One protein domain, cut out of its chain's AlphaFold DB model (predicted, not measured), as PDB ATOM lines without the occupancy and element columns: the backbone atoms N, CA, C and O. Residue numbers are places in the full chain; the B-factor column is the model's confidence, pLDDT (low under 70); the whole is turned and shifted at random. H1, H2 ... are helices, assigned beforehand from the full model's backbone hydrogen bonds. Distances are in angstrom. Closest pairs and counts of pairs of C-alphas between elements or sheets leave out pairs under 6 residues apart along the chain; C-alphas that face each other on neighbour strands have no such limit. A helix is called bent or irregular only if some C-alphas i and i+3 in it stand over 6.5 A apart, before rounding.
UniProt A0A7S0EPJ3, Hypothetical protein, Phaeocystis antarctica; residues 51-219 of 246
ATOM      1  N   MET A  51     131.015  87.431 251.731       75.12
ATOM      2  CA  MET A  51     132.079  88.240 251.159       75.12
ATOM      3  C   MET A  51     132.562  89.313 252.143       75.12
ATOM      4  O   MET A  51     131.785  90.021 252.774       75.12
ATOM      5  N   ASN A  52     133.883  89.474 252.234       82.19
ATOM      6  CA  ASN A  52     134.499  90.521 253.042       82.19
ATOM      7  C   ASN A  52     133.980  91.911 252.621       82.19
ATOM      8  O   ASN A  52     134.148  92.306 251.466       82.19
ATOM      9  N   GLU A  53     133.430  92.664 253.574       82.69
ATOM     10  CA  GLU A  53     132.913  94.033 253.394       82.69
ATOM     11  C   GLU A  53     133.889  94.966 252.659       82.69
ATOM     12  O   GLU A  53     133.492  95.793 251.839       82.69
ATOM     13  N   GLY A  54     135.196  94.810 252.891       85.31
ATOM     14  CA  GLY A  54     136.233  95.572 252.197       85.31
ATOM     15  C   GLY A  54     136.335  95.237 250.707       85.31
ATOM     16  O   GLY A  54     136.492  96.146 249.894       85.31
ATOM     17  N   ILE A  55     136.206  93.959 250.331       85.38
ATOM     18  CA  ILE A  55     136.195  93.526 248.921       85.38
ATOM     19  C   ILE A  55     134.908  94.000 248.248       85.38
ATOM     20  O   ILE A  55     134.958  94.535 247.141       85.38
ATOM     21  N   TYR A  56     133.771  93.856 248.933       85.75
ATOM     22  CA  TYR A  56     132.482  94.353 248.459       85.75
ATOM     23  C   TYR A  56     132.552  95.856 248.152       85.75
ATOM     24  O   TYR A  56     132.264  96.282 247.031       85.75
ATOM     25  N   GLY A  57     132.995  96.652 249.132       86.44
ATOM     26  CA  GLY A  57     133.108  98.101 249.007       86.44
ATOM     27  C   GLY A  57     134.106  98.530 247.934       86.44
ATOM     28  O   GLY A  57     133.817  99.447 247.167       86.44
ATOM     29  N   PHE A  58     135.249  97.846 247.832       89.81
ATOM     30  CA  PHE A  58     136.244  98.121 246.797       89.81
ATOM     31  C   PHE A  58     135.711  97.835 245.389       89.81
ATOM     32  O   PHE A  58     135.819  98.698 244.519       89.81
ATOM     33  N   ASN A  59     135.098  96.665 245.169       89.31
ATOM     34  CA  ASN A  59     134.519  96.293 243.875       89.31
ATOM     35  C   ASN A  59     133.464  97.306 243.435       89.31
ATOM     36  O   ASN A  59     133.510  97.790 242.303       89.31
ATOM     37  N   LYS A  60     132.565  97.679 244.352       89.62
ATOM     38  CA  LYS A  60     131.544  98.691 244.096       89.62
ATOM     39  C   LYS A  60     132.164 100.038 243.728       89.62
ATOM     40  O   LYS A  60     131.837 100.587 242.682       89.62
ATOM     41  N   ALA A  61     133.093 100.545 244.538       92.25
ATOM     42  CA  ALA A  61     133.740 101.830 244.282       92.25
ATOM     43  C   ALA A  61     134.493 101.849 242.941       92.25
ATOM     44  O   ALA A  61     134.427 102.840 242.214       92.25
ATOM     45  N   LEU A  62     135.185 100.757 242.600       90.31
ATOM     46  CA  LEU A  62     135.899 100.618 241.335       90.31
ATOM     47  C   LEU A  62     134.939 100.670 240.141       90.31
ATOM     48  O   LEU A  62     135.153 101.468 239.228       90.31
ATOM     49  N   ILE A  63     133.893  99.838 240.149       89.88
ATOM     50  CA  ILE A  63     132.932  99.764 239.044       89.88
ATOM     51  C   ILE A  63     132.152 101.073 238.908       89.88
ATOM     52  O   ILE A  63     132.061 101.591 237.798       89.88
ATOM     53  N   ASP A  64     131.680 101.656 240.014       91.19
ATOM     54  CA  ASP A  64     130.977 102.944 240.001       91.19
ATOM     55  C   ASP A  64     131.861 104.054 239.419       91.19
ATOM     56  O   ASP A  64     131.428 104.782 238.530       91.19
ATOM     57  N   THR A  65     133.129 104.137 239.839       92.12
ATOM     58  CA  THR A  65     134.071 105.149 239.328       92.12
ATOM     59  C   THR A  65     134.290 105.006 237.822       92.12
ATOM     60  O   THR A  65     134.271 105.994 237.086       92.12
ATOM     61  N   VAL A  66     134.501 103.776 237.341       89.81
ATOM     62  CA  VAL A  66     134.695 103.513 235.907       89.81
ATOM     63  C   VAL A  66     133.421 103.836 235.129       89.81
ATOM     64  O   VAL A  66     133.488 104.500 234.095       89.81
ATOM     65  N   TYR A  67     132.264 103.410 235.629       89.44
ATOM     66  CA  TYR A  67     130.976 103.672 235.003       89.44
ATOM     67  C   TYR A  67     130.675 105.173 234.913       89.44
ATOM     68  O   TYR A  67     130.312 105.662 233.840       89.44
ATOM     69  N   GLU A  68     130.882 105.930 235.991       91.50
ATOM     70  CA  GLU A  68     130.708 107.384 236.008       91.50
ATOM     71  C   GLU A  68     131.660 108.081 235.032       91.50
ATOM     72  O   GLU A  68     131.237 108.970 234.288       91.50
ATOM     73  N   ALA A  69     132.921 107.641 234.957       90.38
ATOM     74  CA  ALA A  69     133.885 108.169 233.997       90.38
ATOM     75  C   ALA A  69     133.448 107.925 232.540       90.38
ATOM     76  O   ALA A  69     133.532 108.838 231.715       90.38
ATOM     77  N   ILE A  70     132.927 106.730 232.220       89.94
ATOM     78  CA  ILE A  70     132.356 106.437 230.893       89.94
ATOM     79  C   ILE A  70     131.132 107.320 230.637       89.94
ATOM     80  O   ILE A  70     131.024 107.916 229.568       89.94
ATOM     81  N   CYS A  71     130.219 107.445 231.603       88.00
ATOM     82  CA  CYS A  71     129.025 108.281 231.469       88.00
ATOM     83  C   CYS A  71     129.372 109.747 231.200       88.00
ATOM     84  O   CYS A  71     128.712 110.395 230.390       88.00
ATOM     85  N   PHE A  72     130.406 110.256 231.869       90.19
ATOM     86  CA  PHE A  72     130.907 111.608 231.683       90.19
ATOM     87  C   PHE A  72     131.561 111.797 230.306       90.19
ATOM     88  O   PHE A  72     131.303 112.795 229.635       90.19
ATOM     89  N   ALA A  73     132.371 110.832 229.858       89.31
ATOM     90  CA  ALA A  73     133.015 110.875 228.545       89.31
ATOM     91  C   ALA A  73     132.019 110.703 227.380       89.31
ATOM     92  O   ALA A  73     132.239 111.240 226.292       89.31
ATOM     93  N   TYR A  74     130.918 109.982 227.613       90.12
ATOM     94  CA  TYR A  74     129.875 109.679 226.635       90.12
ATOM     95  C   TYR A  74     128.488 110.128 227.135       90.12
ATOM     96  O   TYR A  74     127.649 109.291 227.506       90.12
ATOM     97  N   PRO A  75     128.214 111.447 227.144       89.81
ATOM     98  CA  PRO A  75     126.903 111.956 227.512       89.81
ATOM     99  C   PRO A  75     125.848 111.505 226.494       89.81
ATOM    100  O   PRO A  75     126.100 111.472 225.289       89.81
ATOM    101  N   VAL A  76     124.651 111.180 226.983       86.81
ATOM    102  CA  VAL A  76     123.508 110.836 226.126       86.81
ATOM    103  C   VAL A  76     122.928 112.124 225.553       86.81
ATOM    104  O   VAL A  76     122.496 113.002 226.297       86.81
ATOM    105  N   THR A  77     122.924 112.234 224.229       85.81
ATOM    106  CA  THR A  77     122.537 113.454 223.500       85.81
ATOM    107  C   THR A  77     121.288 113.279 222.637       85.81
ATOM    108  O   THR A  77     120.791 114.251 222.073       85.81
ATOM    109  N   GLY A  78     120.787 112.051 222.494       80.81
ATOM    110  CA  GLY A  78     119.741 111.687 221.537       80.81
ATOM    111  C   GLY A  78     120.260 111.553 220.102       80.81
ATOM    112  O   GLY A  78     119.473 111.349 219.170       80.81
ATOM    113  N   SER A  79     121.572 111.662 219.881       86.44
ATOM    114  CA  SER A  79     122.202 111.529 218.565       86.44
ATOM    115  C   SER A  79     122.703 110.103 218.324       86.44
ATOM    116  O   SER A  79     122.691 109.257 219.214       86.44
ATOM    117  N   ASP A  80     123.148 109.804 217.106       81.81
ATOM    118  CA  ASP A  80     123.704 108.479 216.799       81.81
ATOM    119  C   ASP A  80     125.083 108.250 217.460       81.81
ATOM    120  O   ASP A  80     125.542 107.115 217.557       81.81
ATOM    121  N   ARG A  81     125.709 109.302 218.016       87.94
ATOM    122  CA  ARG A  81     126.915 109.196 218.858       87.94
ATOM    123  C   ARG A  81     126.660 108.371 220.121       87.94
ATOM    124  O   ARG A  81     127.600 107.761 220.630       87.94
ATOM    125  N   ASP A  82     125.413 108.318 220.590       89.62
ATOM    126  CA  ASP A  82     125.033 107.598 221.806       89.62
ATOM    127  C   ASP A  82     125.331 106.089 221.690       89.62
ATOM    128  O   ASP A  82     125.685 105.462 222.684       89.62
ATOM    129  N   PHE A  83     125.301 105.509 220.479       90.50
ATOM    130  CA  PHE A  83     125.650 104.096 220.259       90.50
ATOM    131  C   PHE A  83     127.109 103.769 220.573       90.50
ATOM    132  O   PHE A  83     127.427 102.620 220.866       90.50
ATOM    133  N   ALA A  84     128.004 104.757 220.569       93.06
ATOM    134  CA  ALA A  84     129.386 104.528 220.962       93.06
ATOM    135  C   ALA A  84     129.541 104.284 222.465       93.06
ATOM    136  O   ALA A  84     130.390 103.492 222.864       93.06
ATOM    137  N   ARG A  85     128.687 104.904 223.295       92.75
ATOM    138  CA  ARG A  85     128.618 104.602 224.732       92.75
ATOM    139  C   ARG A  85     128.326 103.121 224.936       92.75
ATOM    140  O   ARG A  85     129.047 102.442 225.657       92.75
ATOM    141  N   PHE A  86     127.282 102.633 224.269       91.88
ATOM    142  CA  PHE A  86     126.877 101.235 224.333       91.88
ATOM    143  C   PHE A  86     127.953 100.319 223.758       91.88
ATOM    144  O   PHE A  86     128.308  99.350 224.402       91.88
ATOM    145  N   PHE A  87     128.568 100.661 222.625       94.25
ATOM    146  CA  PHE A  87     129.698  99.902 222.085       94.25
ATOM    147  C   PHE A  87     130.844  99.729 223.101       94.25
ATOM    148  O   PHE A  87     131.339  98.616 223.276       94.25
ATOM    149  N   VAL A  88     131.249 100.800 223.798       94.06
ATOM    150  CA  VAL A  88     132.294 100.724 224.835       94.06
ATOM    151  C   VAL A  88     131.840  99.836 225.997       94.06
ATOM    152  O   VAL A  88     132.593  98.956 226.410       94.06
ATOM    153  N   LEU A  89     130.611 100.023 226.490       91.31
ATOM    154  CA  LEU A  89     130.058  99.231 227.595       91.31
ATOM    155  C   LEU A  89     129.944  97.743 227.238       91.31
ATOM    156  O   LEU A  89     130.439  96.915 227.991       91.31
ATOM    157  N   GLU A  90     129.398  97.401 226.071       91.19
ATOM    158  CA  GLU A  90     129.255  96.016 225.594       91.19
ATOM    159  C   GLU A  90     130.615  95.345 225.335       91.19
ATOM    160  O   GLU A  90     130.797  94.146 225.559       91.19
ATOM    161  N   THR A  91     131.624  96.121 224.922       93.50
ATOM    162  CA  THR A  91     132.998  95.612 224.786       93.50
ATOM    163  C   THR A  91     133.583  95.196 226.135       93.50
ATOM    164  O   THR A  91     134.349  94.235 226.195       93.50
ATOM    165  N   VAL A  92     133.231  95.895 227.218       91.88
ATOM    166  CA  VAL A  92     133.696  95.590 228.580       91.88
ATOM    167  C   VAL A  92     132.816  94.524 229.244       91.88
ATOM    168  O   VAL A  92     133.350  93.628 229.894       91.88
ATOM    169  N   ALA A  93     131.498  94.557 229.036       87.62
ATOM    170  CA  ALA A  93     130.526  93.653 229.658       87.62
ATOM    171  C   ALA A  93     130.748  92.176 229.299       87.62
ATOM    172  O   ALA A  93     130.523  91.295 230.121       87.62
ATOM    173  N   ARG A  94     131.279  91.887 228.105       89.38
ATOM    174  CA  ARG A  94     131.624  90.516 227.685       89.38
ATOM    175  C   ARG A  94     132.871  89.929 228.359       89.38
ATOM    176  O   ARG A  94     133.109  88.724 228.272       89.38
ATOM    177  N   VAL A  95     133.738  90.776 228.914       93.56
ATOM    178  CA  VAL A  95     135.086  90.391 229.365       93.56
ATOM    179  C   VAL A  95     135.068  89.396 230.528       93.56
ATOM    180  O   VAL A  95     135.856  88.445 230.467       93.56
ATOM    181  N   PRO A  96     134.199  89.545 231.550       93.44
ATOM    182  CA  PRO A  96     134.182  88.635 232.685       93.44
ATOM    183  C   PRO A  96     133.994  87.180 232.268       93.44
ATOM    184  O   PRO A  96     134.771  86.328 232.681       93.44
ATOM    185  N   TYR A  97     133.070  86.899 231.348       92.44
ATOM    186  CA  TYR A  97     132.802  85.535 230.892       92.44
ATOM    187  C   TYR A  97     134.017  84.870 230.238       92.44
ATOM    188  O   TYR A  97     134.302  83.698 230.491       92.44
ATOM    189  N   PHE A  98     134.788  85.621 229.446       94.44
ATOM    190  CA  PHE A  98     136.027  85.104 228.865       94.44
ATOM    191  C   PHE A  98     137.109  84.853 229.930       94.44
ATOM    192  O   PHE A  98     137.813  83.842 229.867       94.44
ATOM    193  N   ALA A  99     137.218  85.728 230.933       96.44
ATOM    194  CA  ALA A  99     138.120  85.532 232.068       96.44
ATOM    195  C   ALA A  99     137.729  84.294 232.900       96.44
ATOM    196  O   ALA A  99     138.591  83.473 233.218       96.44
ATOM    197  N   TYR A 100     136.435  84.107 233.181       95.56
ATOM    198  CA  TYR A 100     135.915  82.954 233.925       95.56
ATOM    199  C   TYR A 100     136.228  81.654 233.191       95.56
ATOM    200  O   TYR A 100     136.818  80.743 233.770       95.56
ATOM    201  N   LEU A 101     135.915  81.591 231.892       95.88
ATOM    202  CA  LEU A 101     136.241  80.451 231.032       95.88
ATOM    203  C   LEU A 101     137.736  80.144 231.016       95.88
ATOM    204  O   LEU A 101     138.111  78.979 231.110       95.88
ATOM    205  N   SER A 102     138.591  81.166 230.950       96.31
ATOM    206  CA  SER A 102     140.047  80.986 230.955       96.31
ATOM    207  C   SER A 102     140.534  80.321 232.246       96.31
ATOM    208  O   SER A 102     141.319  79.372 232.197       96.31
ATOM    209  N   VAL A 103     140.034  80.767 233.405       96.88
ATOM    210  CA  VAL A 103     140.384  80.169 234.703       96.88
ATOM    211  C   VAL A 103     139.799  78.765 234.851       96.88
ATOM    212  O   VAL A 103     140.517  77.855 235.265       96.88
ATOM    213  N   MET A 104     138.527  78.561 234.498       95.44
ATOM    214  CA  MET A 104     137.887  77.246 234.603       95.44
ATOM    215  C   MET A 104     138.555  76.213 233.690       95.44
ATOM    216  O   MET A 104     138.840  75.111 234.148       95.44
ATOM    217  N   HIS A 105     138.897  76.565 232.446       95.38
ATOM    218  CA  HIS A 105     139.638  75.668 231.552       95.38
ATOM    219  C   HIS A 105     141.037  75.332 232.078       95.38
ATOM    220  O   HIS A 105     141.493  74.193 231.952       95.38
ATOM    221  N   LEU A 106     141.729  76.296 232.696       95.75
ATOM    222  CA  LEU A 106     143.023  76.034 233.323       95.75
ATOM    223  C   LEU A 106     142.889  75.052 234.499       95.75
ATOM    224  O   LEU A 106     143.670  74.107 234.602       95.75
ATOM    225  N   ARG A 107     141.881  75.239 235.362       93.94
ATOM    226  CA  ARG A 107     141.589  74.315 236.471       93.94
ATOM    227  C   ARG A 107     141.220  72.917 235.964       93.94
ATOM    228  O   ARG A 107     141.751  71.926 236.466       93.94
ATOM    229  N   GLU A 108     140.405  72.836 234.915       94.88
ATOM    230  CA  GLU A 108     140.024  71.581 234.256       94.88
ATOM    231  C   GLU A 108     141.238  70.843 233.672       94.88
ATOM    232  O   GLU A 108     141.383  69.631 233.862       94.88
ATOM    233  N   THR A 109     142.183  71.582 233.078       94.75
ATOM    234  CA  THR A 109     143.472  71.049 232.602       94.75
ATOM    235  C   THR A 109     144.299  70.448 233.742       94.75
ATOM    236  O   THR A 109     144.945  69.414 233.562       94.75
ATOM    237  N   PHE A 110     144.251  71.046 234.937       95.69
ATOM    238  CA  PHE A 110     144.904  70.516 236.138       95.69
ATOM    239  C   PHE A 110     144.128  69.390 236.837       95.69
ATOM    240  O   PHE A 110     144.623  68.828 237.814       95.69
ATOM    241  N   GLY A 111     142.966  68.998 236.311       93.44
ATOM    242  CA  GLY A 111     142.208  67.833 236.764       93.44
ATOM    243  C   GLY A 111     140.928  68.148 237.536       93.44
ATOM    244  O   GLY A 111     140.253  67.205 237.949       93.44
ATOM    245  N   ASP A 112     140.557  69.421 237.694       89.94
ATOM    246  CA  ASP A 112     139.272  69.825 238.279       89.94
ATOM    247  C   ASP A 112     138.127  69.621 237.268       89.94
ATOM    248  O   ASP A 112     137.776  70.507 236.491       89.94
ATOM    249  N   ARG A 113     137.590  68.394 237.224       88.94
ATOM    250  CA  ARG A 113     136.561  67.952 236.263       88.94
ATOM    251  C   ARG A 113     135.183  67.776 236.895       88.94
ATOM    252  O   ARG A 113     134.452  66.854 236.528       88.94
ATOM    253  N   ASP A 114     134.838  68.620 237.861       89.31
ATOM    254  CA  ASP A 114     133.504  68.583 238.449       89.31
ATOM    255  C   ASP A 114     132.407  68.860 237.400       89.31
ATOM    256  O   ASP A 114     132.543  69.717 236.522       89.31
ATOM    257  N   VAL A 115     131.298  68.122 237.486       86.56
ATOM    258  CA  VAL A 115     130.200  68.215 236.510       86.56
ATOM    259  C   VAL A 115     129.545  69.595 236.558       86.56
ATOM    260  O   VAL A 115     129.175  70.120 235.506       86.56
ATOM    261  N   GLN A 116     129.457  70.215 237.740       85.19
ATOM    262  CA  GLN A 116     128.873  71.550 237.879       85.19
ATOM    263  C   GLN A 116     129.766  72.601 237.214       85.19
ATOM    264  O   GLN A 116     129.254  73.480 236.524       85.19
ATOM    265  N   ASN A 117     131.094  72.464 237.316       84.81
ATOM    266  CA  ASN A 117     132.048  73.323 236.604       84.81
ATOM    267  C   ASN A 117     131.903  73.203 235.076       84.81
ATOM    268  O   ASN A 117     131.918  74.213 234.373       84.81
ATOM    269  N   LEU A 118     131.692  71.993 234.545       86.44
ATOM    270  CA  LEU A 118     131.442  71.794 233.109       86.44
ATOM    271  C   LEU A 118     130.141  72.467 232.641       86.44
ATOM    272  O   LEU A 118     130.102  73.059 231.562       86.44
ATOM    273  N   GLU A 119     129.063  72.360 233.420       88.88
ATOM    274  CA  GLU A 119     127.795  73.036 233.119       88.88
ATOM    275  C   GLU A 119     127.936  74.555 233.200       88.88
ATOM    276  O   GLU A 119     127.509  75.261 232.287       88.88
ATOM    277  N   ARG A 120     128.624  75.052 234.227       86.50
ATOM    278  CA  ARG A 120     128.920  76.471 234.417       86.50
ATOM    279  C   ARG A 120     129.749  77.054 233.270       86.50
ATOM    280  O   ARG A 120     129.427  78.132 232.782       86.50
ATOM    281  N   MET A 121     130.744  76.325 232.758       90.69
ATOM    282  CA  MET A 121     131.469  76.731 231.547       90.69
ATOM    283  C   MET A 121     130.543  76.868 230.332       90.69
ATOM    284  O   MET A 121     130.666  77.824 229.572       90.69
ATOM    285  N   ARG A 122     129.576  75.959 230.142       88.56
ATOM    286  CA  ARG A 122     128.600  76.095 229.042       88.56
ATOM    287  C   ARG A 122     127.724  77.335 229.210       88.56
ATOM    288  O   ARG A 122     127.450  78.003 228.216       88.56
ATOM    289  N   THR A 123     127.319  77.645 230.440       86.62
ATOM    290  CA  THR A 123     126.566  78.865 230.756       86.62
ATOM    291  C   THR A 123     127.384  80.113 230.436       86.62
ATOM    292  O   THR A 123     126.939  80.915 229.624       86.62
ATOM    293  N   HIS A 124     128.614  80.222 230.944       86.62
ATOM    294  CA  HIS A 124     129.480  81.372 230.670       86.62
ATOM    295  C   HIS A 124     129.841  81.517 229.189       86.62
ATOM    296  O   HIS A 124     129.991  82.630 228.693       86.62
ATOM    297  N   TYR A 125     129.932  80.414 228.443       88.38
ATOM    298  CA  TYR A 125     130.070  80.482 226.989       88.38
ATOM    299  C   TYR A 125     128.828  81.089 226.322       88.38
ATOM    300  O   TYR A 125     128.960  81.932 225.437       88.38
ATOM    301  N   ALA A 126     127.629  80.683 226.744       85.81
ATOM    302  CA  ALA A 126     126.387  81.241 226.218       85.81
ATOM    303  C   ALA A 126     126.214  82.725 226.588       85.81
ATOM    304  O   ALA A 126     125.777  83.510 225.751       85.81
ATOM    305  N   GLU A 127     126.605  83.123 227.798       83.56
ATOM    306  CA  GLU A 127     126.618  84.524 228.234       83.56
ATOM    307  C   GLU A 127     127.618  85.353 227.410       83.56
ATOM    308  O   GLU A 127     127.267  86.406 226.879       83.56
ATOM    309  N   ALA A 128     128.833  84.837 227.185       85.31
ATOM    310  CA  ALA A 128     129.822  85.483 226.322       85.31
ATOM    311  C   ALA A 128     129.340  85.643 224.868       85.31
ATOM    312  O   ALA A 128     129.618  86.667 224.236       85.31
ATOM    313  N   ASP A 129     128.643  84.636 224.322       85.94
ATOM    314  CA  ASP A 129     128.033  84.710 222.989       85.94
ATOM    315  C   ASP A 129     126.906  85.749 222.953       85.94
ATOM    316  O   ASP A 129     126.794  86.502 221.983       85.94
ATOM    317  N   ASN A 130     126.112  85.851 224.021       84.00
ATOM    318  CA  ASN A 130     125.053  86.845 224.120       84.00
ATOM    319  C   ASN A 130     125.599  88.280 224.111       84.00
ATOM    320  O   ASN A 130     125.189  89.080 223.266       84.00
ATOM    321  N   GLU A 131     126.586  88.587 224.956       85.00
ATOM    322  CA  GLU A 131     127.196  89.923 224.989       85.00
ATOM    323  C   GLU A 131     127.968  90.247 223.698       85.00
ATOM    324  O   GLU A 131     128.014  91.393 223.250       85.00
ATOM    325  N   LEU A 132     128.532  89.235 223.020       90.19
ATOM    326  CA  LEU A 132     129.081  89.429 221.675       90.19
ATOM    327  C   LEU A 132     128.004  89.917 220.700       90.19
ATOM    328  O   LEU A 132     128.281  90.812 219.903       90.19
ATOM    329  N   HIS A 133     126.794  89.362 220.740       88.38
ATOM    330  CA  HIS A 133     125.731  89.814 219.846       88.38
ATOM    331  C   HIS A 133     125.262  91.233 220.184       88.38
ATOM    332  O   HIS A 133     125.031  92.003 219.251       88.38
ATOM    333  N   HIS A 134     125.202  91.626 221.460       85.81
ATOM    334  CA  HIS A 134     124.946  93.022 221.835       85.81
ATOM    335  C   HIS A 134     126.010  93.966 221.254       85.81
ATOM    336  O   HIS A 134     125.671  94.954 220.597       85.81
ATOM    337  N   LEU A 135     127.292  93.615 221.389       92.88
ATOM    338  CA  LEU A 135     128.395  94.375 220.802       92.88
ATOM    339  C   LEU A 135     128.236  94.532 219.282       92.88
ATOM    340  O   LEU A 135     128.284  95.649 218.770       92.88
ATOM    341  N   LEU A 136     127.988  93.435 218.562       92.94
ATOM    342  CA  LEU A 136     127.825  93.453 217.105       92.94
ATOM    343  C   LEU A 136     126.615  94.290 216.654       92.94
ATOM    344  O   LEU A 136     126.647  94.919 215.593       92.94
ATOM    345  N   ILE A 137     125.548  94.336 217.457       89.12
ATOM    346  CA  ILE A 137     124.414  95.235 217.218       89.12
ATOM    347  C   ILE A 137     124.879  96.689 217.318       89.12
ATOM    348  O   ILE A 137     124.606  97.466 216.400       89.12
ATOM    349  N   MET A 138     125.628  97.055 218.361       92.44
ATOM    350  CA  MET A 138     126.142  98.421 218.518       92.44
ATOM    351  C   MET A 138     127.111  98.812 217.400       92.44
ATOM    352  O   MET A 138     127.057  99.940 216.911       92.44
ATOM    353  N   GLU A 139     127.937  97.881 216.921       94.06
ATOM    354  CA  GLU A 139     128.774  98.092 215.737       94.06
ATOM    355  C   GLU A 139     127.934  98.366 214.484       94.06
ATOM    356  O   GLU A 139     128.203  99.323 213.759       94.06
ATOM    357  N   SER A 140     126.868  97.589 214.260       90.31
ATOM    358  CA  SER A 140     125.965  97.792 213.116       90.31
ATOM    359  C   SER A 140     125.219  99.133 213.154       90.31
ATOM    360  O   SER A 140     124.832  99.656 212.111       90.31
ATOM    361  N   LEU A 141     125.052  99.703 214.350       87.88
ATOM    362  CA  LEU A 141     124.452 101.017 214.586       87.88
ATOM    363  C   LEU A 141     125.478 102.166 214.527       87.88
ATOM    364  O   LEU A 141     125.113 103.321 214.740       87.88
ATOM    365  N   GLY A 142     126.746 101.872 214.218       90.94
ATOM    366  CA  GLY A 142     127.815 102.864 214.069       90.94
ATOM    367  C   GLY A 142     128.572 103.197 215.359       90.94
ATOM    368  O   GLY A 142     129.364 104.144 215.371       90.94
ATOM    369  N   GLY A 143     128.379 102.428 216.434       91.75
ATOM    370  CA  GLY A 143     129.049 102.642 217.720       91.75
ATOM    371  C   GLY A 143     130.578 102.510 217.666       91.75
ATOM    372  O   GLY A 143     131.272 103.133 218.463       91.75
ATOM    373  N   ASN A 144     131.116 101.784 216.680       95.06
ATOM    374  CA  ASN A 144     132.558 101.597 216.465       95.06
ATOM    375  C   ASN A 144     133.162 102.527 215.393       95.06
ATOM    376  O   ASN A 144     134.278 102.293 214.920       95.06
ATOM    377  N   SER A 145     132.441 103.580 214.994       93.81
ATOM    378  CA  SER A 145     132.850 104.490 213.912       93.81
ATOM    379  C   SER A 145     134.129 105.285 214.209       93.81
ATOM    380  O   SER A 145     134.840 105.677 213.283       93.81
ATOM    381  N   SER A 146     134.461 105.499 215.485       95.12
ATOM    382  CA  SER A 146     135.650 106.240 215.911       95.12
ATOM    383  C   SER A 146     136.793 105.314 216.319       95.12
ATOM    384  O   SER A 146     136.631 104.399 217.129       95.12
ATOM    385  N   ILE A 147     138.002 105.614 215.835       95.88
ATOM    386  CA  ILE A 147     139.222 104.926 216.277       95.88
ATOM    387  C   ILE A 147     139.512 105.156 217.763       95.88
ATOM    388  O   ILE A 147     140.049 104.264 218.417       95.88
ATOM    389  N   ILE A 148     139.139 106.323 218.298       95.38
ATOM    390  CA  ILE A 148     139.366 106.668 219.704       95.38
ATOM    391  C   ILE A 148     138.506 105.767 220.588       95.38
ATOM    392  O   ILE A 148     139.038 105.135 221.494       95.38
ATOM    393  N   ASP A 149     137.215 105.633 220.271       94.88
ATOM    394  CA  ASP A 149     136.286 104.803 221.049       94.88
ATOM    395  C   ASP A 149     136.697 103.330 221.018       94.88
ATOM    396  O   ASP A 149     136.724 102.665 222.048       94.88
ATOM    397  N   ARG A 150     137.101 102.832 219.842       96.25
ATOM    398  CA  ARG A 150     137.648 101.478 219.684       96.25
ATOM    399  C   ARG A 150     138.892 101.256 220.532       96.25
ATOM    400  O   ARG A 150     138.980 100.252 221.227       96.25
ATOM    401  N   THR A 151     139.850 102.176 220.461       96.38
ATOM    402  CA  THR A 151     141.119 102.052 221.189       96.38
ATOM    403  C   THR A 151     140.876 102.097 222.695       96.38
ATOM    404  O   THR A 151     141.446 101.291 223.426       96.38
ATOM    405  N   LEU A 152     139.988 102.984 223.152       95.06
ATOM    406  CA  LEU A 152     139.571 103.065 224.548       95.06
ATOM    407  C   LEU A 152     138.912 101.758 225.001       95.06
ATOM    408  O   LEU A 152     139.371 101.157 225.969       95.06
ATOM    409  N   ALA A 153     137.893 101.284 224.279       95.38
ATOM    410  CA  ALA A 153     137.171 100.057 224.607       95.38
ATOM    411  C   ALA A 153     138.107  98.839 224.669       95.38
ATOM    412  O   ALA A 153     138.047  98.053 225.611       95.38
ATOM    413  N   GLN A 154     139.024  98.712 223.705       96.12
ATOM    414  CA  GLN A 154     140.011  97.631 223.655       96.12
ATOM    415  C   GLN A 154     141.014  97.702 224.809       96.12
ATOM    416  O   GLN A 154     141.305  96.678 225.428       96.12
ATOM    417  N   ALA A 155     141.531  98.892 225.126       96.00
ATOM    418  CA  ALA A 155     142.456  99.076 226.243       96.00
ATOM    419  C   ALA A 155     141.782  98.767 227.589       96.00
ATOM    420  O   ALA A 155     142.361  98.067 228.422       96.00
ATOM    421  N   MET A 156     140.540  99.229 227.776       94.56
ATOM    422  CA  MET A 156     139.732  98.924 228.958       94.56
ATOM    423  C   MET A 156     139.463  97.425 229.071       94.56
ATOM    424  O   MET A 156     139.717  96.848 230.124       94.56
ATOM    425  N   ALA A 157     139.025  96.776 227.990       95.81
ATOM    426  CA  ALA A 157     138.767  95.341 227.977       95.81
ATOM    427  C   ALA A 157     140.027  94.518 228.280       95.81
ATOM    428  O   ALA A 157     139.959  93.555 229.040       95.81
ATOM    429  N   PHE A 158     141.187  94.914 227.747       96.81
ATOM    430  CA  PHE A 158     142.458  94.243 228.026       96.81
ATOM    431  C   PHE A 158     142.860  94.343 229.504       96.81
ATOM    432  O   PHE A 158     143.197  93.332 230.121       96.81
ATOM    433  N   GLY A 159     142.815  95.546 230.084       95.38
ATOM    434  CA  GLY A 159     143.124  95.735 231.504       95.38
ATOM    435  C   GLY A 159     142.127  95.008 232.406       95.38
ATOM    436  O   GLY A 159     142.517  94.320 233.351       95.38
ATOM    437  N   TYR A 160     140.839  95.103 232.070       95.25
ATOM    438  CA  TYR A 160     139.769  94.470 232.827       95.25
ATOM    439  C   TYR A 160     139.836  92.940 232.764       95.25
ATOM    440  O   TYR A 160     139.632  92.288 233.784       95.25
ATOM    441  N   TYR A 161     140.226  92.358 231.626       97.00
ATOM    442  CA  TYR A 161     140.425  90.913 231.484       97.00
ATOM    443  C   TYR A 161     141.412  90.369 232.518       97.00
ATOM    444  O   TYR A 161     141.098  89.414 233.231       97.00
ATOM    445  N   TRP A 162     142.588  90.990 232.638       97.44
ATOM    446  CA  TRP A 162     143.594  90.547 233.601       97.44
ATOM    447  C   TRP A 162     143.129  90.742 235.042       97.44
ATOM    448  O   TRP A 162     143.329  89.851 235.866       97.44
ATOM    449  N   TYR A 163     142.463  91.863 235.331       95.31
ATOM    450  CA  TYR A 163     141.884  92.111 236.648       95.31
ATOM    451  C   TYR A 163     140.871  91.026 237.037       95.31
ATOM    452  O   TYR A 163     141.052  90.364 238.058       95.31
ATOM    453  N   VAL A 164     139.854  90.778 236.205       95.62
ATOM    454  CA  VAL A 164     138.814  89.779 236.491       95.62
ATOM    455  C   VAL A 164     139.390  88.369 236.550       95.62
ATOM    456  O   VAL A 164     138.986  87.593 237.408       95.62
ATOM    457  N   THR A 165     140.371  88.042 235.705       97.44
ATOM    458  CA  THR A 165     141.061  86.743 235.752       97.44
ATOM    459  C   THR A 165     141.699  86.516 237.122       97.44
ATOM    460  O   THR A 165     141.518  85.452 237.710       97.44
ATOM    461  N   VAL A 166     142.407  87.516 237.663       96.56
ATOM    462  CA  VAL A 166     143.016  87.427 238.999       96.56
ATOM    463  C   VAL A 166     141.948  87.346 240.088       96.56
ATOM    464  O   VAL A 166     142.053  86.489 240.964       96.56
ATOM    465  N   VAL A 167     140.911  88.191 240.030       94.44
ATOM    466  CA  VAL A 167     139.830  88.173 241.028       94.44
ATOM    467  C   VAL A 167     139.126  86.820 241.033       94.44
ATOM    468  O   VAL A 167     139.033  86.220 242.092       94.44
ATOM    469  N   TYR A 168     138.717  86.294 239.876       95.06
ATOM    470  CA  TYR A 168     138.039  84.998 239.771       95.06
ATOM    471  C   TYR A 168     138.936  83.836 240.204       95.06
ATOM    472  O   TYR A 168     138.479  82.892 240.849       95.06
ATOM    473  N   PHE A 169     140.235  83.903 239.892       94.88
ATOM    474  CA  PHE A 169     141.191  82.896 240.342       94.88
ATOM    475  C   PHE A 169     141.280  82.827 241.873       94.88
ATOM    476  O   PHE A 169     141.381  81.724 242.414       94.88
ATOM    477  N   VAL A 170     141.219  83.978 242.553       92.81
ATOM    478  CA  VAL A 170     141.308  84.096 244.020       92.81
ATOM    479  C   VAL A 170     139.954  83.890 244.712       92.81
ATOM    480  O   VAL A 170     139.904  83.265 245.769       92.81
ATOM    481  N   SER A 171     138.869  84.429 244.155       90.69
ATOM    482  CA  SER A 171     137.524  84.442 244.735       90.69
ATOM    483  C   SER A 171     136.447  84.567 243.650       90.69
ATOM    484  O   SER A 171     136.210  85.643 243.096       90.69
ATOM    485  N   GLU A 172     135.747  83.462 243.380       90.56
ATOM    486  CA  GLU A 172     134.602  83.440 242.460       90.56
ATOM    487  C   GLU A 172     133.453  84.360 242.911       90.56
ATOM    488  O   GLU A 172     132.977  85.125 242.071       90.56
ATOM    489  N   PRO A 173     133.039  84.394 244.200       88.31
ATOM    490  CA  PRO A 173     131.961  85.287 244.637       88.31
ATOM    491  C   PRO A 173     132.275  86.767 244.392       88.31
ATOM    492  O   PRO A 173     131.414  87.528 243.955       88.31
ATOM    493  N   ALA A 174     133.530  87.179 244.605       88.62
ATOM    494  CA  ALA A 174     133.950  88.555 244.343       88.62
ATOM    495  C   ALA A 174     133.884  88.905 242.853       88.62
ATOM    496  O   ALA A 174     133.536  90.033 242.500       88.62
ATOM    497  N   ALA A 175     134.205  87.947 241.987       90.88
ATOM    498  CA  ALA A 175     134.101  88.117 240.550       90.88
ATOM    499  C   ALA A 175     132.638  88.187 240.086       90.88
ATOM    500  O   ALA A 175     132.284  89.121 239.371       90.88
ATOM    501  N   TYR A 176     131.758  87.299 240.559       89.06
ATOM    502  CA  TYR A 176     130.332  87.387 240.228       89.06
ATOM    503  C   TYR A 176     129.688  88.677 240.732       89.06
ATOM    504  O   TYR A 176     128.878  89.262 240.020       89.06
ATOM    505  N   HIS A 177     130.103  89.185 241.893       86.81
ATOM    506  CA  HIS A 177     129.656  90.496 242.353       86.81
ATOM    507  C   HIS A 177     130.098  91.633 241.414       86.81
ATOM    508  O   HIS A 177     129.332  92.561 241.179       86.81
ATOM    509  N   LEU A 178     131.302  91.568 240.827       86.06
ATOM    510  CA  LEU A 178     131.705  92.536 239.795       86.06
ATOM    511  C   LEU A 178     130.802  92.456 238.558       86.06
ATOM    512  O   LEU A 178     130.445  93.501 238.019       86.06
ATOM    513  N   SER A 179     130.438  91.246 238.120       86.56
ATOM    514  CA  SER A 179     129.492  91.054 237.012       86.56
ATOM    515  C   SER A 179     128.121  91.651 237.328       86.56
ATOM    516  O   SER A 179     127.612  92.416 236.518       86.56
ATOM    517  N   GLU A 180     127.572  91.385 238.515       84.94
ATOM    518  CA  GLU A 180     126.277  91.927 238.950       84.94
ATOM    519  C   GLU A 180     126.261  93.464 238.915       84.94
ATOM    520  O   GLU A 180     125.357  94.068 238.345       84.94
ATOM    521  N   LEU A 181     127.309  94.109 239.442       85.44
ATOM    522  CA  LEU A 181     127.425  95.570 239.412       85.44
ATOM    523  C   LEU A 181     127.445  96.126 237.978       85.44
ATOM    524  O   LEU A 181     126.895  97.197 237.718       85.44
ATOM    525  N   ILE A 182     128.082  95.422 237.040       85.00
ATOM    526  CA  ILE A 182     128.094  95.818 235.624       85.00
ATOM    527  C   ILE A 182     126.709  95.650 234.998       85.00
ATOM    528  O   ILE A 182     126.270  96.545 234.272       85.00
ATOM    529  N   GLU A 183     126.020  94.544 235.282       83.06
ATOM    530  CA  GLU A 183     124.660  94.286 234.796       83.06
ATOM    531  C   GLU A 183     123.674  95.353 235.292       83.06
ATOM    532  O   GLU A 183     122.896  95.883 234.495       83.06
ATOM    533  N   ASP A 184     123.753  95.748 236.566       82.94
ATOM    534  CA  ASP A 184     122.916  96.806 237.146       82.94
ATOM    535  C   ASP A 184     123.108  98.150 236.422       82.94
ATOM    536  O   ASP A 184     122.143  98.824 236.030       82.94
ATOM    537  N   HIS A 185     124.366  98.533 236.184       84.12
ATOM    538  CA  HIS A 185     124.711  99.756 235.452       84.12
ATOM    539  C   HIS A 185     124.263  99.713 233.990       84.12
ATOM    540  O   HIS A 185     123.804 100.724 233.434       84.12
ATOM    541  N   ALA A 186     124.361  98.545 233.357       84.06
ATOM    542  CA  ALA A 186     123.886  98.345 231.999       84.06
ATOM    543  C   ALA A 186     122.358  98.437 231.925       84.06
ATOM    544  O   ALA A 186     121.838  99.192 231.098       84.06
ATOM    545  N   PHE A 187     121.638  97.761 232.824       82.56
ATOM    546  CA  PHE A 187     120.183  97.838 232.925       82.56
ATOM    547  C   PHE A 187     119.717  99.289 233.073       82.56
ATOM    548  O   PHE A 187     118.872  99.751 232.301       82.56
ATOM    549  N   TYR A 188     120.314 100.038 234.005       83.00
ATOM    550  CA  TYR A 188     119.979 101.445 234.215       83.00
ATOM    551  C   TYR A 188     120.270 102.300 232.974       83.00
ATOM    552  O   TYR A 188     119.451 103.139 232.586       83.00
ATOM    553  N   THR A 189     121.410 102.085 232.311       84.81
ATOM    554  CA  THR A 189     121.759 102.821 231.085       84.81
ATOM    555  C   THR A 189     120.737 102.573 229.976       84.81
ATOM    556  O   THR A 189     120.241 103.529 229.370       84.81
ATOM    557  N   TYR A 190     120.392 101.311 229.717       83.12
ATOM    558  CA  TYR A 190     119.440 100.949 228.669       83.12
ATOM    559  C   TYR A 190     118.023 101.423 228.977       83.12
ATOM    560  O   TYR A 190     117.389 102.021 228.108       83.12
ATOM    561  N   ASP A 191     117.518 101.201 230.192       84.25
ATOM    562  CA  ASP A 191     116.151 101.587 230.555       84.25
ATOM    563  C   ASP A 191     115.941 103.103 230.420       84.25
ATOM    564  O   ASP A 191     114.949 103.543 229.830       84.25
ATOM    565  N   ASN A 192     116.911 103.913 230.858       85.62
ATOM    566  CA  ASN A 192     116.845 105.365 230.692       85.62
ATOM    567  C   ASN A 192     116.942 105.797 229.228       85.62
ATOM    568  O   ASN A 192     116.181 106.663 228.791       85.62
ATOM    569  N   TYR A 193     117.840 105.184 228.453       85.81
ATOM    570  CA  TYR A 193     117.976 105.504 227.035       85.81
ATOM    571  C   TYR A 193     116.700 105.186 226.251       85.81
ATOM    572  O   TYR A 193     116.246 106.009 225.456       85.81
ATOM    573  N   LEU A 194     116.092 104.027 226.519       84.12
ATOM    574  CA  LEU A 194     114.846 103.595 225.896       84.12
ATOM    575  C   LEU A 194     113.689 104.532 226.241       84.12
ATOM    576  O   LEU A 194     112.973 104.955 225.339       84.12
ATOM    577  N   LYS A 195     113.535 104.904 227.518       84.12
ATOM    578  CA  LYS A 195     112.514 105.871 227.952       84.12
ATOM    579  C   LYS A 195     112.689 107.237 227.282       84.12
ATOM    580  O   LYS A 195     111.698 107.868 226.935       84.12
ATOM    581  N   GLY A 196     113.930 107.683 227.089       82.88
ATOM    582  CA  GLY A 196     114.231 108.977 226.468       82.88
ATOM    583  C   GLY A 196     114.123 109.005 224.939       82.88
ATOM    584  O   GLY A 196     113.977 110.084 224.372       82.88
ATOM    585  N   ASN A 197     114.197 107.853 224.261       81.00
ATOM    586  CA  ASN A 197     114.331 107.780 222.798       81.00
ATOM    587  C   ASN A 197     113.313 106.846 222.122       81.00
ATOM    588  O   ASN A 197     113.493 106.489 220.957       81.00
ATOM    589  N   GLU A 198     112.252 106.441 222.823       79.38
ATOM    590  CA  GLU A 198     111.307 105.418 222.361       79.38
ATOM    591  C   GLU A 198     110.754 105.691 220.951       79.38
ATOM    592  O   GLU A 198     110.836 104.828 220.078       79.38
ATOM    593  N   GLU A 199     110.234 106.895 220.706       79.19
ATOM    594  CA  GLU A 199     109.641 107.273 219.416       79.19
ATOM    595  C   GLU A 199     110.665 107.187 218.271       79.19
ATOM    596  O   GLU A 199     110.406 106.570 217.233       79.19
ATOM    597  N   LYS A 200     111.876 107.719 218.497       77.19
ATOM    598  CA  LYS A 200     112.986 107.662 217.539       77.19
ATOM    599  C   LYS A 200     113.359 106.215 217.225       77.19
ATOM    600  O   LYS A 200     113.501 105.862 216.056       77.19
ATOM    601  N   LEU A 201     113.515 105.376 218.246       79.88
ATOM    602  CA  LEU A 201     113.926 103.982 218.077       79.88
ATOM    603  C   LEU A 201     112.862 103.155 217.350       79.88
ATOM    604  O   LEU A 201     113.216 102.362 216.484       79.88
ATOM    605  N   ARG A 202     111.571 103.391 217.619       78.31
ATOM    606  CA  ARG A 202     110.458 102.721 216.918       78.31
ATOM    607  C   ARG A 202     110.405 103.043 215.424       78.31
ATOM    608  O   ARG A 202     109.938 102.215 214.649       78.31
ATOM    609  N   SER A 203     110.873 104.225 215.025       79.75
ATOM    610  CA  SER A 203     110.911 104.634 213.614       79.75
ATOM    611  C   SER A 203     112.063 104.007 212.816       79.75
ATOM    612  O   SER A 203     112.017 103.987 211.585       79.75
ATOM    613  N   LYS A 204     113.103 103.499 213.493       77.25
ATOM    614  CA  LYS A 204     114.278 102.917 212.837       77.25
ATOM    615  C   LYS A 204     114.044 101.435 212.512       77.25
ATOM    616  O   LYS A 204     113.433 100.720 213.304       77.25
ATOM    617  N   PRO A 205     114.557 100.937 211.373       81.75
ATOM    618  CA  PRO A 205     114.526  99.510 211.090       81.75
ATOM    619  C   PRO A 205     115.406  98.748 212.086       81.75
ATOM    620  O   PRO A 205     116.484  99.209 212.466       81.75
ATOM    621  N   VAL A 206     114.960  97.555 212.483       81.69
ATOM    622  CA  VAL A 206     115.752  96.655 213.332       81.69
ATOM    623  C   VAL A 206     116.965  96.153 212.538       81.69
ATOM    624  O   VAL A 206     116.771  95.620 211.440       81.69
ATOM    625  N   PRO A 207     118.198  96.264 213.071       80.81
ATOM    626  CA  PRO A 207     119.386  95.746 212.406       80.81
ATOM    627  C   PRO A 207     119.272  94.254 212.087       80.81
ATOM    628  O   PRO A 207     118.821  93.454 212.911       80.81
ATOM    629  N   ASP A 208     119.740  93.858 210.905       85.50
ATOM    630  CA  ASP A 208     119.674  92.469 210.435       85.50
ATOM    631  C   ASP A 208     120.347  91.479 211.389       85.50
ATOM    632  O   ASP A 208     119.889  90.345 211.530       85.50
ATOM    633  N   ILE A 209     121.428  91.904 212.044       84.06
ATOM    634  CA  ILE A 209     122.162  91.087 213.008       84.06
ATOM    635  C   ILE A 209     121.339  90.796 214.266       84.06
ATOM    636  O   ILE A 209     121.280  89.644 214.692       84.06
ATOM    637  N   ALA A 210     120.619  91.798 214.784       81.88
ATOM    638  CA  ALA A 210     119.696  91.630 215.903       81.88
ATOM    639  C   ALA A 210     118.554  90.689 215.513       81.88
ATOM    640  O   ALA A 210     118.279  89.713 216.209       81.88
ATOM    641  N   ARG A 211     117.926  90.949 214.359       80.31
ATOM    642  CA  ARG A 211     116.804  90.149 213.859       80.31
ATOM    643  C   ARG A 211     117.184  88.672 213.736       80.31
ATOM    644  O   ARG A 211     116.536  87.828 214.344       80.31
ATOM    645  N   LYS A 212     118.283  88.366 213.037       84.56
ATOM    646  CA  LYS A 212     118.762  86.985 212.843       84.56
ATOM    647  C   LYS A 212     119.080  86.279 214.161       84.56
ATOM    648  O   LYS A 212     118.777  85.096 214.300       84.56
ATOM    649  N   TYR A 213     119.703  86.979 215.110       81.44
ATOM    650  CA  TYR A 213     120.049  86.401 216.404       81.44
ATOM    651  C   TYR A 213     118.796  86.060 217.220       81.44
ATOM    652  O   TYR A 213     118.600  84.903 217.592       81.44
ATOM    653  N   TYR A 214     117.900  87.028 217.427       76.00
ATOM    654  CA  TYR A 214     116.718  86.821 218.265       76.00
ATOM    655  C   TYR A 214     115.658  85.922 217.609       76.00
ATOM    656  O   TYR A 214     114.987  85.168 218.313       76.00
ATOM    657  N   GLU A 215     115.534  85.892 216.278       77.56
ATOM    658  CA  GLU A 215     114.685  84.913 215.574       77.56
ATOM    659  C   GLU A 215     115.204  83.476 215.739       77.56
ATOM    660  O   GLU A 215     114.423  82.549 215.939       77.56
ATOM    661  N   ARG A 216     116.530  83.280 215.719       69.94
ATOM    662  CA  ARG A 216     117.149  81.964 215.938       69.94
ATOM    663  C   ARG A 216     116.981  81.484 217.379       69.94
ATOM    664  O   ARG A 216     116.762  80.298 217.606       69.94
ATOM    665  N   VAL A 217     117.098  82.393 218.346       62.09
ATOM    666  CA  VAL A 217     117.055  82.062 219.778       62.09
ATOM    667  C   VAL A 217     115.616  81.948 220.306       62.09
ATOM    668  O   VAL A 217     115.368  81.156 221.211       62.09
ATOM    669  N   SER A 218     114.635  82.638 219.705       53.06
ATOM    670  CA  SER A 218     113.210  82.618 220.108       53.06
ATOM    671  C   SER A 218     112.461  81.292 219.867       53.06
ATOM    672  O   SER A 218     111.301  81.150 220.263       53.06
ATOM    673  N   GLY A 219     113.109  80.267 219.306       41.72
ATOM    674  CA  GLY A 219     112.554  78.916 219.222       41.72
ATOM    675  C   GLY A 219     112.618  78.163 220.558       41.72
ATOM    676  O   GLY A 219     113.693  77.733 220.946       41.72
TER     677      GLY A 219
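AT A GLANCE: This is residues 51 to 219 of the 246 residues of the protein "Hypothetical protein" of Phaeocystis antarctica (UniProt A0A7S0EPJ3). Helices H2 and H3 follow each other nearly in one line through a bundle of helices, with the long helices H4, H5 and H6 packed around H2, and H4 and H5 also packed on H3. H1 packs on the outside of H6, and H7 packs on H4, away from H1. The printed part has 169 residues with seven named helices, H1 to H7 in order along the chain, and no named strand; the class is all helix. The whole is compact, with a radius of gyration of the C-alphas of 17.2 A and spans of 53 by 40 by 28 A.

IN THESE COORDINATES: The longest helix, H6, covers residues 172 to 203 and measures 42.9 A, from C-alpha 172 at (134.602, 83.440, 242.460) to C-alpha 203 at (110.911, 104.634, 213.614). It has a kink of 78 degrees near residue 197 and is irregular, with C-alphas 196 and 199 8.6 A apart. H5 is residues 147 to 170, 34.8 A long, and H4 is residues 115 to 140, 37.9 A. H2 is residues 82 to 93, 16.9 A, and H3 is residues 95 to 109, 21.3 A. H1 is residues 53 to 73, 30.0 A, beginning with C-alpha 53 at (132.913, 94.033, 253.394). H7 is residues 208 to 217, 14.2 A.

HOW THE PARTS SIT: H2, H3, H4, H5 and H6 form a bundle, and helix packing in the domain is mostly aligned. H6 and H5 form a helical hairpin at a shallow tilt of 31 degrees; their closest C-alphas, of Ala 175 and Tyr 168, are 5.1 A apart. H6 touches H2 with residues 179 to 186 alone, closest at the C-alphas of Ile 182 and Ala 93, 6.8 A. H2 touches H5, closest at the C-alphas of Val 88 and Ala 153, 4.9 A, the same way at 26 degrees, a shallow tilt. H2 touches H4, closest at the C-alphas of Glu 90 and Leu 135, 5.1 A, opposite ways. H3 and H4 form a helical hairpin, closest at the C-alphas of Tyr 97 and His 124, 5.3 A. H3 touches H5 at a steep tilt of 40 degrees, closest at the C-alphas of Ala 99 and Thr 165, 4.9 A. H1 touches H6, closest at the C-alphas of Asn 59 and Leu 178, 6.2 A. H7 touches H4, closest at the C-alphas of Ala 210 and Ile 137, 6.1 A. H4 and H6 are apart. Every O i to N i+4 pair is within hydrogen-bond range in H1, H3, H4, H5 and H7; in H2 it is 7 of 8 and in H6 26 of 28.

THE WHOLE: The two farthest C-alphas, of Gly 111 and Glu 199, are 54.0 A apart. The printed part has no cut and no long link. Mean pLDDT of the printed part is 88.2; residues 216 to 219 are under 70.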